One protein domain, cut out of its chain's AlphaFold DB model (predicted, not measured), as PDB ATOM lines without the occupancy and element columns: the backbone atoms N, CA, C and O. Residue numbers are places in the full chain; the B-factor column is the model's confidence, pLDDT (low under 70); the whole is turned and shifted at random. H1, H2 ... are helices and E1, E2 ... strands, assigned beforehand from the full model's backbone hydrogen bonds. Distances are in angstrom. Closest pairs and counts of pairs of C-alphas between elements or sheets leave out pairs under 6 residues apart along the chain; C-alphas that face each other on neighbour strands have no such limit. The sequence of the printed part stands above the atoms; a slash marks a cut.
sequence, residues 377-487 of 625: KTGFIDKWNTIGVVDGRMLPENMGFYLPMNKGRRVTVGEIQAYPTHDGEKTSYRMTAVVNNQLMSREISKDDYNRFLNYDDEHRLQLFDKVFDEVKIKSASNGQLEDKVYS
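This is residues 377 to 487 of the 625 residues of an uncharacterized protein of Prevotella copri (UniProt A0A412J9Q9). Look first for a twisted sheet of four strands, one face covered by a helical hairpin, H1 and H2, with a small two-strand ribbon, E2 and E6, beyond one end of the sheet. The 111 printed residues run E1 E2 E3 E4 E5 H1 H2 E6; the large sheet, E1 E3 E4 E5, and the ribbon are antiparallel. The class is mixed, in two layers, helices on one face of the large sheet. The whole is compact, radius of gyration of the C-alphas 14.2 A, yet elongated, spanning 44 by 24 by 23 A.

Begin at E3, residues 413 to 422, which bends by 52 degrees at residue 419. Beside it find E1, residues 388 to 391, with N 390 and O 416 3.0 A apart, and E4, residues 427 to 435, with N 417 and O 432 2.8 A apart. E5, residues 438 to 443, completes the meander E3 E4 E5, each strand the antiparallel neighbour of the one before; N 433 and O 440 are 2.9 A apart. H1, residues 446 to 454, is on this sheet at a height of 8.4 A, over E3 and, only just, E4, with 3 C-alphas falling on it. H2, residues 457 to 467, on the same face, runs across the strands, at 85 degrees to E1 on the local plane. The helices touch, closest at the C-alphas of Phe 452 and Arg 460, 5.4 A, opposite ways at a shallow tilt of 21 degrees. In both, every O i to N i+4 pair is within hydrogen-bond range. E2, residues 399 to 402, pairs with E6, residues 472 to 475: N 400 and O 474 are 2.8 A apart.

Find C-alpha 388, where E1 begins, at (-57.582, 18.130, 41.322). E3 spans 25.9 A, E4 25.5 A, E5 17.2 A and H2 15.1 A. E6 ends at C-alpha 475, (-34.857, 29.442, 36.486).

The C-alphas of Glu 425 and Ser 477, the farthest apart, are 47.0 A apart. The printed part has no cut and no long link; residues 476 to 487 hold no named element. Mean pLDDT of the printed part is 79.4, with residues 377 to 386 and 479 to 485 among those under 70.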
ATOM      1  N   LYS A 377     -55.071  19.280  30.779       57.56
ATOM      2  CA  LYS A 377     -56.151  19.151  31.770       57.56
ATOM      3  C   LYS A 377     -55.821  19.998  33.002       57.56
ATOM      4  O   LYS A 377     -54.793  19.783  33.633       57.56
ATOM      5  N   THR A 378     -56.703  20.926  33.369       57.12
ATOM      6  CA  THR A 378     -56.619  21.693  34.627       57.12
ATOM      7  C   THR A 378     -57.982  21.730  35.323       57.12
ATOM      8  O   THR A 378     -59.023  21.553  34.685       57.12
ATOM      9  N   GLY A 379     -58.000  21.915  36.645       65.00
ATOM     10  CA  GLY A 379     -59.237  21.956  37.435       65.00
ATOM     11  C   GLY A 379     -59.608  20.600  38.037       65.00
ATOM     12  O   GLY A 379     -58.789  20.007  38.733       65.00
ATOM     13  N   PHE A 380     -60.837  20.120  37.813       67.12
ATOM     14  CA  PHE A 380     -61.341  18.870  38.399       67.12
ATOM     15  C   PHE A 380     -61.793  17.869  37.333       67.12
ATOM     16  O   PHE A 380     -62.482  18.238  36.383       67.12
ATOM     17  N   ILE A 381     -61.442  16.586  37.493       64.81
ATOM     18  CA  ILE A 381     -61.840  15.532  36.532       64.81
ATOM     19  C   ILE A 381     -63.169  14.878  36.925       64.81
ATOM     20  O   ILE A 381     -63.804  14.209  36.108       64.81
ATOM     21  N   ASP A 382     -63.580  14.972  38.185       62.25
ATOM     22  CA  ASP A 382     -64.742  14.280  38.729       62.25
ATOM     23  C   ASP A 382     -65.874  15.225  39.131       62.25
ATOM     24  O   ASP A 382     -65.670  16.380  39.477       62.25
ATOM     25  N   LYS A 383     -67.101  14.691  39.129       62.00
ATOM     26  CA  LYS A 383     -68.318  15.418  39.521       62.00
ATOM     27  C   LYS A 383     -68.266  15.947  40.960       62.00
ATOM     28  O   LYS A 383     -68.995  16.881  41.288       62.00
ATOM     29  N   TRP A 384     -67.480  15.311  41.825       55.88
ATOM     30  CA  TRP A 384     -67.401  15.641  43.244       55.88
ATOM     31  C   TRP A 384     -66.319  16.678  43.551       55.88
ATOM     32  O   TRP A 384     -66.184  17.053  44.713       55.88
ATOM     33  N   ASN A 385     -65.577  17.144  42.536       67.31
ATOM     34  CA  ASN A 385     -64.408  18.007  42.690       67.31
ATOM     35  C   ASN A 385     -63.427  17.441  43.727       67.31
ATOM     36  O   ASN A 385     -62.959  18.165  44.599       67.31
ATOM     37  N   THR A 386     -63.168  16.133  43.680       67.75
ATOM     38  CA  THR A 386     -62.232  15.437  44.578       67.75
ATOM     39  C   THR A 386     -60.917  15.055  43.905       67.75
ATOM     40  O   THR A 386     -59.973  14.648  44.571       67.75
ATOM     41  N   ILE A 387     -60.815  15.203  42.587       75.94
ATOM     42  CA  ILE A 387     -59.595  14.926  41.831       75.94
ATOM     43  C   ILE A 387     -59.141  16.228  41.186       75.94
ATOM     44  O   ILE A 387     -59.669  16.616  40.143       75.94
ATOM     45  N   GLY A 388     -58.188  16.902  41.832       75.44
ATOM     46  CA  GLY A 388     -57.582  18.130  41.322       75.44
ATOM     47  C   GLY A 388     -56.501  17.829  40.285       75.44
ATOM     48  O   GLY A 388     -55.768  16.847  40.430       75.44
ATOM     49  N   VAL A 389     -56.377  18.687  39.271       83.06
ATOM     50  CA  VAL A 389     -55.394  18.565  38.184       83.06
ATOM     51  C   VAL A 389     -54.729  19.898  37.893       83.06
ATOM     52  O   VAL A 389     -55.405  20.922  37.786       83.06
ATOM     53  N   VAL A 390     -53.419  19.847  37.676       82.00
ATOM     54  CA  VAL A 390     -52.636  20.925  37.071       82.00
ATOM     55  C   VAL A 390     -51.683  20.339  36.034       82.00
ATOM     56  O   VAL A 390     -51.274  19.183  36.135       82.00
ATOM     57  N   ASP A 391     -51.313  21.134  35.040       79.44
ATOM     58  CA  ASP A 391     -50.320  20.749  34.043       79.44
ATOM     59  C   ASP A 391     -48.983  21.438  34.325       79.44
ATOM     60  O   ASP A 391     -48.925  22.662  34.449       79.44
ATOM     61  N   GLY A 392     -47.893  20.671  34.392       77.69
ATOM     62  CA  GLY A 392     -46.539  21.198  34.586       77.69
ATOM     63  C   GLY A 392     -46.116  22.194  33.503       77.69
ATOM     64  O   GLY A 392     -45.326  23.104  33.757       77.69
ATOM     65  N   ARG A 393     -46.682  22.093  32.299       72.62
ATOM     66  CA  ARG A 393     -46.423  23.022  31.192       72.62
ATOM     67  C   ARG A 393     -47.007  24.424  31.418       72.62
ATOM     68  O   ARG A 393     -46.675  25.321  30.652       72.62
ATOM     69  N   MET A 394     -47.826  24.619  32.456       69.62
ATOM     70  CA  MET A 394     -48.322  25.936  32.881       69.62
ATOM     71  C   MET A 394     -47.286  26.750  33.674       69.62
ATOM     72  O   MET A 394     -47.579  27.872  34.081       69.62
ATOM     73  N   LEU A 395     -46.078  26.217  33.904       73.56
ATOM     74  CA  LEU A 395     -44.988  27.016  34.461       73.56
ATOM     75  C   LEU A 395     -44.685  28.240  33.578       73.56
ATOM     76  O   LEU A 395     -44.670  28.123  32.350       73.56
ATOM     77  N   PRO A 396     -44.360  29.396  34.184       67.81
ATOM     78  CA  PRO A 396     -43.971  30.578  33.431       67.81
ATOM     79  C   PRO A 396     -42.669  30.335  32.653       67.81
ATOM     80  O   PRO A 396     -41.784  29.606  33.101       67.81
ATOM     81  N   GLU A 397     -42.520  30.985  31.493       68.75
ATOM     82  CA  GLU A 397     -41.407  30.755  30.549       68.75
ATOM     83  C   GLU A 397     -40.008  30.991  31.148       68.75
ATOM     84  O   GLU A 397     -39.013  30.441  30.673       68.75
ATOM     85  N   ASN A 398     -39.918  31.799  32.208       71.88
ATOM     86  CA  ASN A 398     -38.682  32.087  32.936       71.88
ATOM     87  C   ASN A 398     -38.294  30.996  33.958       71.88
ATOM     88  O   ASN A 398     -37.225  31.093  34.574       71.88
ATOM     89  N   MET A 399     -39.124  29.966  34.131       79.31
ATOM     90  CA  MET A 399     -38.907  28.824  35.015       79.31
ATOM     91  C   MET A 399     -38.923  27.502  34.238       79.31
ATOM     92  O   MET A 399     -39.388  27.396  33.105       79.31
ATOM     93  N   GLY A 400     -38.375  26.462  34.851       83.44
ATOM     94  CA  GLY A 400     -38.403  25.110  34.319       83.44
ATOM     95  C   GLY A 400     -38.163  24.082  35.411       83.44
ATOM     96  O   GLY A 400     -37.694  24.406  36.502       83.44
ATOM     97  N   PHE A 401     -38.472  22.830  35.102       88.12
ATOM     98  CA  PHE A 401     -38.208  21.704  35.984       88.12
ATOM     99  C   PHE A 401     -36.821  21.127  35.728       88.12
ATOM    100  O   PHE A 401     -36.424  20.930  34.580       88.12
ATOM    101  N   TYR A 402     -36.092  20.815  36.792       87.62
ATOM    102  CA  TYR A 402     -34.731  20.297  36.735       87.62
ATOM    103  C   TYR A 402     -34.525  19.183  37.748       87.62
ATOM    104  O   TYR A 402     -35.170  19.154  38.792       87.62
ATOM    105  N   LEU A 403     -33.546  18.317  37.497       86.25
ATOM    106  CA  LEU A 403     -33.091  17.369  38.512       86.25
ATOM    107  C   LEU A 403     -32.547  18.107  39.764       86.25
ATOM    108  O   LEU A 403     -31.960  19.198  39.646       86.25
ATOM    109  N   PRO A 404     -32.678  17.516  40.967       82.56
ATOM    110  CA  PRO A 404     -32.306  18.108  42.260       82.56
ATOM    111  C   PRO A 404     -30.782  18.117  42.502       82.56
ATOM    112  O   PRO A 404     -30.294  17.760  43.566       82.56
ATOM    113  N   MET A 405     -29.992  18.535  41.513       79.25
ATOM    114  CA  MET A 405     -28.535  18.675  41.611       79.25
ATOM    115  C   MET A 405     -28.083  20.067  41.144       79.25
ATOM    116  O   MET A 405     -28.818  20.772  40.446       79.25
ATOM    117  N   ASN A 406     -26.879  20.487  41.550       68.31
ATOM    118  CA  ASN A 406     -26.356  21.849  41.342       68.31
ATOM    119  C   ASN A 406     -26.242  22.241  39.845       68.31
ATOM    120  O   ASN A 406     -26.296  23.412  39.497       68.31
ATOM    121  N   LYS A 407     -26.167  21.246  38.948       70.69
ATOM    122  CA  LYS A 407     -26.269  21.386  37.482       70.69
ATOM    123  C   LYS A 407     -27.280  20.388  36.911       70.69
ATOM    124  O   LYS A 407     -26.967  19.597  36.029       70.69
ATOM    125  N   GLY A 408     -28.462  20.342  37.521       68.50
ATOM    126  CA  GLY A 408     -29.515  19.410  37.127       68.50
ATOM    127  C   GLY A 408     -29.915  19.621  35.681       68.50
ATOM    128  O   GLY A 408     -30.147  20.753  35.272       68.50
ATOM    129  N   ARG A 409     -30.004  18.530  34.920       80.12
ATOM    130  CA  ARG A 409     -30.574  18.560  33.574       80.12
ATOM    131  C   ARG A 409     -32.040  18.983  33.656       80.12
ATOM    132  O   ARG A 409     -32.726  18.621  34.619       80.12
ATOM    133  N   ARG A 410     -32.508  19.745  32.666       83.50
ATOM    134  CA  ARG A 410     -33.927  20.099  32.543       83.50
ATOM    135  C   ARG A 410     -34.740  18.835  32.252       83.50
ATOM    136  O   ARG A 410     -34.309  17.998  31.464       83.50
ATOM    137  N   VAL A 411     -35.892  18.706  32.896       85.50
ATOM    138  CA  VAL A 411     -36.832  17.585  32.748       85.50
ATOM    139  C   VAL A 411     -38.195  18.104  32.302       85.50
ATOM    140  O   VAL A 411     -38.518  19.277  32.505       85.50
ATOM    141  N   THR A 412     -38.995  17.249  31.672       84.88
ATOM    142  CA  THR A 412     -40.364  17.591  31.270       84.88
ATOM    143  C   THR A 412     -41.360  17.051  32.287       84.88
ATOM    144  O   THR A 412     -41.355  15.861  32.598       84.88
ATOM    145  N   VAL A 413     -42.248  17.908  32.789       87.00
ATOM    146  CA  VAL A 413     -43.368  17.502  33.651       87.00
ATOM    147  C   VAL A 413     -44.669  17.788  32.913       87.00
ATOM    148  O   VAL A 413     -44.835  18.880  32.371       87.00
ATOM    149  N   GLY A 414     -45.534  16.781  32.842       85.31
ATOM    150  CA  GLY A 414     -46.842  16.843  32.191       85.31
ATOM    151  C   GLY A 414     -47.958  17.001  33.217       85.31
ATOM    152  O   GLY A 414     -47.882  17.843  34.109       85.31
ATOM    153  N   GLU A 415     -48.988  16.166  33.109       87.12
ATOM    154  CA  GLU A 415     -50.155  16.205  33.996       87.12
ATOM    155  C   GLU A 415     -49.801  15.782  35.439       87.12
ATOM    156  O   GLU A 415     -49.132  14.767  35.662       87.12
ATOM    157  N   ILE A 416     -50.269  16.563  36.419       89.06
ATOM    158  CA  ILE A 416     -50.146  16.324  37.861       89.06
ATOM    159  C   ILE A 416     -51.556  16.241  38.452       89.06
ATOM    160  O   ILE A 416     -52.351  17.170  38.319       89.06
ATOM    161  N   GLN A 417     -51.864  15.145  39.141       90.56
ATOM    162  CA  GLN A 417     -53.152  14.907  39.788       90.56
ATOM    163  C   GLN A 417     -52.991  14.671  41.289       90.56
ATOM    164  O   GLN A 417     -52.100  13.929  41.702       90.56
ATOM    165  N   ALA A 418     -53.905  15.212  42.095       87.31
ATOM    166  CA  ALA A 418     -54.055  14.853  43.504       87.31
ATOM    167  C   ALA A 418     -55.464  14.322  43.769       87.31
ATOM    168  O   ALA A 418     -56.455  14.928  43.358       87.31
ATOM    169  N   TYR A 419     -55.554  13.182  44.450       88.44
ATOM    170  CA  TYR A 419     -56.815  12.475  44.661       88.44
ATOM    171  C   TYR A 419     -56.802  11.655  45.958       88.44
ATOM    172  O   TYR A 419     -55.740  11.198  46.397       88.44
ATOM    173  N   PRO A 420     -57.977  11.421  46.567       85.88
ATOM    174  CA  PRO A 420     -58.114  10.440  47.625       85.88
ATOM    175  C   PRO A 420     -58.095   9.030  47.023       85.88
ATOM    176  O   PRO A 420     -58.767   8.752  46.023       85.88
ATOM    177  N   THR A 421     -57.326   8.146  47.648       84.00
ATOM    178  CA  THR A 421     -57.239   6.718  47.335       84.00
ATOM    179  C   THR A 421     -57.963   5.877  48.372       84.00
ATOM    180  O   THR A 421     -57.906   6.173  49.568       84.00
ATOM    181  N   HIS A 422     -58.640   4.822  47.926       80.19
ATOM    182  CA  HIS A 422     -59.276   3.852  48.809       80.19
ATOM    183  C   HIS A 422     -58.864   2.431  48.439       80.19
ATOM    184  O   HIS A 422     -59.188   1.949  47.355       80.19
ATOM    185  N   ASP A 423     -58.215   1.752  49.377       68.44
ATOM    186  CA  ASP A 423     -57.703   0.393  49.163       68.44
ATOM    187  C   ASP A 423     -58.643  -0.660  49.794       68.44
ATOM    188  O   ASP A 423     -58.284  -1.820  49.964       68.44
ATOM    189  N   GLY A 424     -59.859  -0.254  50.187       61.78
ATOM    190  CA  GLY A 424     -60.868  -1.095  50.846       61.78
ATOM    191  C   GLY A 424     -60.850  -1.040  52.380       61.78
ATOM    192  O   GLY A 424     -61.871  -1.310  53.006       61.78
ATOM    193  N   GLU A 425     -59.732  -0.637  52.994       62.50
ATOM    194  CA  GLU A 425     -59.597  -0.552  54.462       62.50
ATOM    195  C   GLU A 425     -59.416   0.881  54.980       62.50
ATOM    196  O   GLU A 425     -59.968   1.249  56.019       62.50
ATOM    197  N   LYS A 426     -58.634   1.708  54.275       71.25
ATOM    198  CA  LYS A 426     -58.295   3.078  54.685       71.25
ATOM    199  C   LYS A 426     -58.377   4.029  53.498       71.25
ATOM    200  O   LYS A 426     -58.131   3.644  52.358       71.25
ATOM    201  N   THR A 427     -58.735   5.277  53.781       78.56
ATOM    202  CA  THR A 427     -58.641   6.378  52.821       78.56
ATOM    203  C   THR A 427     -57.309   7.086  53.027       78.56
ATOM    204  O   THR A 427     -57.061   7.622  54.109       78.56
ATOM    205  N   SER A 428     -56.469   7.083  52.000       86.56
ATOM    206  CA  SER A 428     -55.221   7.849  51.919       86.56
ATOM    207  C   SER A 428     -55.332   8.910  50.820       86.56
ATOM    208  O   SER A 428     -56.369   9.033  50.163       86.56
ATOM    209  N   TYR A 429     -54.298   9.731  50.650       89.25
ATOM    210  CA  TYR A 429     -54.261  10.778  49.631       89.25
ATOM    211  C   TYR A 429     -52.967  10.644  48.843       89.25
ATOM    212  O   TYR A 429     -51.896  10.497  49.431       89.25
ATOM    213  N   ARG A 430     -53.051  10.702  47.515       90.50
ATOM    214  CA  ARG A 430     -51.886  10.529  46.647       90.50
ATOM    215  C   ARG A 430     -51.801  11.642  45.619       90.50
ATOM    216  O   ARG A 430     -52.815  12.071  45.071       90.50
ATOM    217  N   MET A 431     -50.574  12.075  45.347       92.69
ATOM    218  CA  MET A 431     -50.231  12.921  44.211       92.69
ATOM    219  C   MET A 431     -49.511  12.074  43.162       92.69
ATOM    220  O   MET A 431     -48.652  11.255  43.495       92.69
ATOM    221  N   THR A 432     -49.876  12.215  41.895       91.50
ATOM    222  CA  THR A 432     -49.279  11.481  40.773       91.50
ATOM    223  C   THR A 432     -48.947  12.449  39.658       91.50
ATOM    224  O   THR A 432     -49.777  13.283  39.315       91.50
ATOM    225  N   ALA A 433     -47.749  12.335  39.101       92.88
ATOM    226  CA  ALA A 433     -47.254  13.223  38.063       92.88
ATOM    227  C   ALA A 433     -46.557  12.444  36.949       92.88
ATOM    228  O   ALA A 433     -45.974  11.381  37.188       92.88
ATOM    229  N   VAL A 434     -46.590  12.998  35.736       90.50
ATOM    230  CA  VAL A 434     -45.805  12.499  34.601       90.50
ATOM    231  C   VAL A 434     -44.492  13.273  34.513       90.50
ATOM    232  O   VAL A 434     -44.501  14.452  34.165       90.50
ATOM    233  N   VAL A 435     -43.362  12.621  34.785       89.50
ATOM    234  CA  VAL A 435     -42.013  13.206  34.703       89.50
ATOM    235  C   VAL A 435     -41.200  12.440  33.659       89.50
ATOM    236  O   VAL A 435     -41.095  11.220  33.733       89.50
ATOM    237  N   ASN A 436     -40.641  13.133  32.664       86.81
ATOM    238  CA  ASN A 436     -39.950  12.542  31.507       86.81
ATOM    239  C   ASN A 436     -40.720  11.372  30.855       86.81
ATOM    240  O   ASN A 436     -40.155  10.337  30.499       86.81
ATOM    241  N   ASN A 437     -42.032  11.554  30.690       85.69
ATOM    242  CA  ASN A 437     -42.978  10.571  30.170       85.69
ATOM    243  C   ASN A 437     -43.087   9.274  31.001       85.69
ATOM    244  O   ASN A 437     -43.542   8.257  30.485       85.69
ATOM    245  N   GLN A 438     -42.689   9.293  32.273       87.81
ATOM    246  CA  GLN A 438     -42.872   8.197  33.225       87.81
ATOM    247  C   GLN A 438     -43.784   8.631  34.375       87.81
ATOM    248  O   GLN A 438     -43.788   9.802  34.756       87.81
ATOM    249  N   LEU A 439     -44.561   7.699  34.930       90.75
ATOM    250  CA  LEU A 439     -45.433   7.991  36.065       90.75
ATOM    251  C   LEU A 439     -44.688   7.873  37.391       90.75
ATOM    252  O   LEU A 439     -44.017   6.878  37.663       90.75
ATOM    253  N   MET A 440     -44.879   8.878  38.233       90.81
ATOM    254  CA  MET A 440     -44.328   8.945  39.576       90.81
ATOM    255  C   MET A 440     -45.430   9.294  40.564       90.81
ATOM    256  O   MET A 440     -46.271  10.152  40.275       90.81
ATOM    257  N   SER A 441     -45.431   8.668  41.741       92.50
ATOM    258  CA  SER A 441     -46.400   9.004  42.785       92.50
ATOM    259  C   SER A 441     -45.817   9.138  44.182       92.50
ATOM    260  O   SER A 441     -44.847   8.480  44.546       92.50
ATOM    261  N   ARG A 442     -46.454   9.994  44.982       91.44
ATOM    262  CA  ARG A 442     -46.138  10.218  46.393       91.44
ATOM    263  C   ARG A 442     -47.420  10.257  47.208       91.44
ATOM    264  O   ARG A 442     -48.411  10.867  46.798       91.44
ATOM    265  N   GLU A 443     -47.400   9.605  48.365       90.75
ATOM    266  CA  GLU A 443     -48.447   9.784  49.368       90.75
ATOM    267  C   GLU A 443     -48.330  11.194  49.963       90.75
ATOM    268  O   GLU A 443     -47.228  11.667  50.246       90.75
ATOM    269  N   ILE A 444     -49.461  11.879  50.109       91.06
ATOM    270  CA  ILE A 444     -49.534  13.252  50.616       91.06
ATOM    271  C   ILE A 444     -50.431  13.320  51.846       91.06
ATOM    272  O   ILE A 444     -51.294  12.469  52.069       91.06
ATOM    273  N   SER A 445     -50.252  14.362  52.658       90.06
ATOM    274  CA  SER A 445     -51.142  14.590  53.790       90.06
ATOM    275  C   SER A 445     -52.529  15.044  53.317       90.06
ATOM    276  O   SER A 445     -52.691  15.622  52.240       90.06
ATOM    277  N   LYS A 446     -53.549  14.842  54.161       86.19
ATOM    278  CA  LYS A 446     -54.900  15.381  53.923       86.19
ATOM    279  C   LYS A 446     -54.891  16.902  53.738       86.19
ATOM    280  O   LYS A 446     -55.698  17.435  52.982       86.19
ATOM    281  N   ASP A 447     -54.009  17.587  54.460       86.75
ATOM    282  CA  ASP A 447     -53.886  19.038  54.391       86.75
ATOM    283  C   ASP A 447     -53.284  19.477  53.052       86.75
ATOM    284  O   ASP A 447     -53.867  20.320  52.379       86.75
ATOM    285  N   ASP A 448     -52.200  18.834  52.605       83.94
ATOM    286  CA  ASP A 448     -51.600  19.105  51.293       83.94
ATOM    287  C   ASP A 448     -52.579  18.787  50.155       83.94
ATOM    288  O   ASP A 448     -52.703  19.565  49.214       83.94
ATOM    289  N   TYR A 449     -53.349  17.702  50.268       84.38
ATOM    290  CA  TYR A 449     -54.437  17.400  49.339       84.38
ATOM    291  C   TYR A 449     -55.475  18.532  49.292       84.38
ATOM    292  O   TYR A 449     -55.763  19.065  48.223       84.38
ATOM    293  N   ASN A 450     -55.997  18.965  50.444       77.19
ATOM    294  CA  ASN A 450     -56.973  20.056  50.493       77.19
ATOM    295  C   ASN A 450     -56.399  21.371  49.942       77.19
ATOM    296  O   ASN A 450     -57.120  22.118  49.281       77.19
ATOM    297  N   ARG A 451     -55.117  21.664  50.194       82.00
ATOM    298  CA  ARG A 451     -54.429  22.821  49.605       82.00
ATOM    299  C   ARG A 451     -54.367  22.698  48.090       82.00
ATOM    300  O   ARG A 451     -54.766  23.629  47.406       82.00
ATOM    301  N   PHE A 452     -53.966  21.539  47.568       81.50
ATOM    302  CA  PHE A 452     -53.906  21.295  46.129       81.50
ATOM    303  C   PHE A 452     -55.265  21.520  45.449       81.50
ATOM    304  O   PHE A 452     -55.319  22.106  44.373       81.50
ATOM    305  N   LEU A 453     -56.376  21.120  46.074       73.81
ATOM    306  CA  LEU A 453     -57.706  21.364  45.509       73.81
ATOM    307  C   LEU A 453     -58.097  22.843  45.488       73.81
ATOM    308  O   LEU A 453     -58.650  23.308  44.494       73.81
ATOM    309  N   ASN A 454     -57.826  23.566  46.575       69.88
ATOM    310  CA  ASN A 454     -58.326  24.928  46.769       69.88
ATOM    311  C   ASN A 454     -57.406  26.020  46.202       69.88
ATOM    312  O   ASN A 454     -57.830  27.167  46.095       69.88
ATOM    313  N   TYR A 455     -56.155  25.691  45.887       73.94
ATOM    314  CA  TYR A 455     -55.176  26.634  45.350       73.94
ATOM    315  C   TYR A 455     -55.293  26.808  43.836       73.94
ATOM    316  O   TYR A 455     -55.866  25.969  43.140       73.94
ATOM    317  N   ASP A 456     -54.750  27.918  43.337       71.12
ATOM    318  CA  ASP A 456     -54.569  28.144  41.904       71.12
ATOM    319  C   ASP A 456     -53.440  27.265  41.330       71.12
ATOM    320  O   ASP A 456     -52.723  26.563  42.051       71.12
ATOM    321  N   ASP A 457     -53.288  27.289  40.008       75.44
ATOM    322  CA  ASP A 457     -52.331  26.435  39.304       75.44
ATOM    323  C   ASP A 457     -50.869  26.747  39.668       75.44
ATOM    324  O   ASP A 457     -50.062  25.825  39.776       75.44
ATOM    325  N   GLU A 458     -50.521  28.004  39.951       74.75
ATOM    326  CA  GLU A 458     -49.158  28.381  40.349       74.75
ATOM    327  C   GLU A 458     -48.789  27.774  41.710       74.75
ATOM    328  O   GLU A 458     -47.754  27.114  41.859       74.75
ATOM    329  N   HIS A 459     -49.667  27.920  42.700       80.19
ATOM    330  CA  HIS A 459     -49.457  27.363  44.031       80.19
ATOM    331  C   HIS A 459     -49.545  25.826  44.033       80.19
ATOM    332  O   HIS A 459     -48.857  25.173  44.826       80.19
ATOM    333  N   ARG A 460     -50.329  25.211  43.131       80.81
ATOM    334  CA  ARG A 460     -50.327  23.748  42.916       80.81
ATOM    335  C   ARG A 460     -48.968  23.246  42.424       80.81
ATOM    336  O   ARG A 460     -48.502  22.211  42.903       80.81
ATOM    337  N   LEU A 461     -48.311  23.979  41.524       87.00
ATOM    338  CA  LEU A 461     -46.972  23.639  41.027       87.00
ATOM    339  C   LEU A 461     -45.896  23.800  42.111       87.00
ATOM    340  O   LEU A 461     -45.008  22.956  42.221       87.00
ATOM    341  N   GLN A 462     -46.005  24.822  42.965       86.94
ATOM    342  CA  GLN A 462     -45.128  24.970  44.135       86.94
ATOM    343  C   GLN A 462     -45.330  23.840  45.156       86.94
ATOM    344  O   GLN A 462     -44.370  23.338  45.743       86.94
ATOM    345  N   LEU A 463     -46.574  23.402  45.367       87.56
ATOM    346  CA  LEU A 463     -46.854  22.254  46.225       87.56
ATOM    347  C   LEU A 463     -46.274  20.962  45.632       87.56
ATOM    348  O   LEU A 463     -45.689  20.171  46.367       87.56
ATOM    349  N   PHE A 464     -46.375  20.774  44.314       90.75
ATOM    350  CA  PHE A 464     -45.728  19.667  43.608       90.75
ATOM    351  C   PHE A 464     -44.202  19.670  43.810       90.75
ATOM    352  O   PHE A 464     -43.643  18.642  44.188       90.75
ATOM    353  N   ASP A 465     -43.544  20.824  43.660       88.50
ATOM    354  CA  ASP A 465     -42.101  20.996  43.904       88.50
ATOM    355  C   ASP A 465     -41.675  20.614  45.331       88.50
ATOM    356  O   ASP A 465     -40.573  20.113  45.560       88.50
ATOM    357  N   LYS A 466     -42.563  20.819  46.310       90.56
ATOM    358  CA  LYS A 466     -42.339  20.419  47.702       90.56
ATOM    359  C   LYS A 466     -42.542  18.916  47.925       90.56
ATOM    360  O   LYS A 466     -41.844  18.338  48.753       90.56
ATOM    361  N   VAL A 467     -43.517  18.306  47.251       89.56
ATOM    362  CA  VAL A 467     -43.897  16.894  47.439       89.56
ATOM    363  C   VAL A 467     -42.931  15.940  46.729       89.56
ATOM    364  O   VAL A 467     -42.686  14.844  47.234       89.56
ATOM    365  N   PHE A 468     -42.388  16.337  45.578       91.75
ATOM    366  CA  PHE A 468     -41.478  15.515  44.783       91.75
ATOM    367  C   PHE A 468     -40.028  15.974  44.970       91.75
ATOM    368  O   PHE A 468     -39.669  17.128  44.729       91.75
ATOM    369  N   ASP A 469     -39.168  15.051  45.391       88.50
ATOM    370  CA  ASP A 469     -37.734  15.316  45.551       88.50
ATOM    371  C   ASP A 469     -36.980  15.133  44.231       88.50
ATOM    372  O   ASP A 469     -35.921  15.722  44.030       88.50
ATOM    373  N   GLU A 470     -37.546  14.351  43.311       86.19
ATOM    374  CA  GLU A 470     -36.986  13.967  42.016       86.19
ATOM    375  C   GLU A 470     -36.918  15.133  41.020       86.19
ATOM    376  O   GLU A 470     -36.169  15.081  40.041       86.19
ATOM    377  N   VAL A 471     -37.687  16.195  41.269       88.69
ATOM    378  CA  VAL A 471     -37.814  17.359  40.394       88.69
ATOM    379  C   VAL A 471     -37.783  18.628  41.233       88.69
ATOM    380  O   VAL A 471     -38.394  18.683  42.293       88.69
ATOM    381  N   LYS A 472     -37.082  19.657  40.743       90.12
ATOM    382  CA  LYS A 472     -37.099  21.003  41.318       90.12
ATOM    383  C   LYS A 472     -37.370  22.085  40.282       90.12
ATOM    384  O   LYS A 472     -36.763  22.077  39.208       90.12
ATOM    385  N   ILE A 473     -38.225  23.043  40.618       88.56
ATOM    386  CA  ILE A 473     -38.467  24.256  39.839       88.56
ATOM    387  C   ILE A 473     -37.267  25.187  40.022       88.56
ATOM    388  O   ILE A 473     -36.893  25.554  41.135       88.56
ATOM    389  N   LYS A 474     -36.627  25.565  38.916       86.62
ATOM    390  CA  LYS A 474     -35.529  26.540  38.896       86.62
ATOM    391  C   LYS A 474     -35.687  27.484  37.705       86.62
ATOM    392  O   LYS A 474     -36.545  27.281  36.851       86.62
ATOM    393  N   SER A 475     -34.845  28.513  37.622       82.19
ATOM    394  CA  SER A 475     -34.857  29.442  36.486       82.19
ATOM    395  C   SER A 475     -34.541  28.736  35.161       82.19
ATOM    396  O   SER A 475     -33.715  27.823  35.112       82.19
ATOM    397  N   ALA A 476     -35.162  29.179  34.065       74.69
ATOM    398  CA  ALA A 476     -34.912  28.693  32.706       74.69
ATOM    399  C   ALA A 476     -33.446  28.868  32.244       74.69
ATOM    400  O   ALA A 476     -33.006  28.189  31.320       74.69
ATOM    401  N   SER A 477     -32.668  29.730  32.909       75.88
ATOM    402  CA  SER A 477     -31.236  29.928  32.648       75.88
ATOM    403  C   SER A 477     -30.336  28.788  33.149       75.88
ATOM    404  O   SER A 477     -29.164  28.739  32.780       75.88
ATOM    405  N   ASN A 478     -30.860  27.852  33.949       70.94
ATOM    406  CA  ASN A 478     -30.074  26.762  34.538       70.94
ATOM    407  C   ASN A 478     -29.723  25.623  33.563       70.94
ATOM    408  O   ASN A 478     -28.902  24.774  33.910       70.94
ATOM    409  N   GLY A 479     -30.312  25.586  32.366       65.88
ATOM    410  CA  GLY A 479     -29.960  24.614  31.330       65.88
ATOM    411  C   GLY A 479     -31.059  24.410  30.287       65.88
ATOM    412  O   GLY A 479     -32.242  24.613  30.555       65.88
ATOM    413  N   GLN A 480     -30.675  23.988  29.082       64.31
ATOM    414  CA  GLN A 480     -31.635  23.650  28.029       64.31
ATOM    415  C   GLN A 480     -32.199  22.234  28.215       64.31
ATOM    416  O   GLN A 480     -31.599  21.382  28.871       64.31
ATOM    417  N   LEU A 481     -33.387  21.993  27.653       67.06
ATOM    418  CA  LEU A 481     -33.964  20.652  27.586       67.06
ATOM    419  C   LEU A 481     -33.236  19.860  26.496       67.06
ATOM    420  O   LEU A 481     -33.450  20.097  25.312       67.06
ATOM    421  N   GLU A 482     -32.376  18.933  26.903       65.12
ATOM    422  CA  GLU A 482     -31.644  18.054  25.980       65.12
ATOM    423  C   GLU A 482     -32.435  16.778  25.633       65.12
ATOM    424  O   GLU A 482     -32.184  16.142  24.607       65.12
ATOM    425  N   ASP A 483     -33.414  16.408  26.467       62.62
ATOM    426  CA  ASP A 483     -34.244  15.222  26.266       62.62
ATOM    427  C   ASP A 483     -35.333  15.495  25.211       62.62
ATOM    428  O   ASP A 483     -36.161  16.391  25.353       62.62
ATOM    429  N   LYS A 484     -35.392  14.658  24.166       62.72
ATOM    430  CA  LYS A 484     -36.443  14.694  23.122       62.72
ATOM    431  C   LYS A 484     -37.809  14.170  23.599       62.72
ATOM    432  O   LYS A 484     -38.683  13.890  22.781       62.72
ATOM    433  N   VAL A 485     -37.968  13.947  24.900       66.12
ATOM    434  CA  VAL A 485     -39.129  13.284  25.495       66.12
ATOM    435  C   VAL A 485     -40.021  14.329  26.156       66.12
ATOM    436  O   VAL A 485     -39.635  14.956  27.142       66.12
ATOM    437  N   TYR A 486     -41.227  14.492  25.618       74.12
ATOM    438  CA  TYR A 486     -42.256  15.362  26.179       74.12
ATOM    439  C   TYR A 486     -43.209  14.549  27.057       74.12
ATOM    440  O   TYR A 486     -43.695  13.496  26.644       74.12
ATOM    441  N   SER A 487     -43.463  15.041  28.267       79.12
ATOM    442  CA  SER A 487     -44.478  14.497  29.169       79.12
ATOM    443  C   SER A 487     -45.858  15.033  28.789       79.12
ATOM    444  O   SER A 487     -46.032  16.245  28.669       79.12
TER     445      SER A 487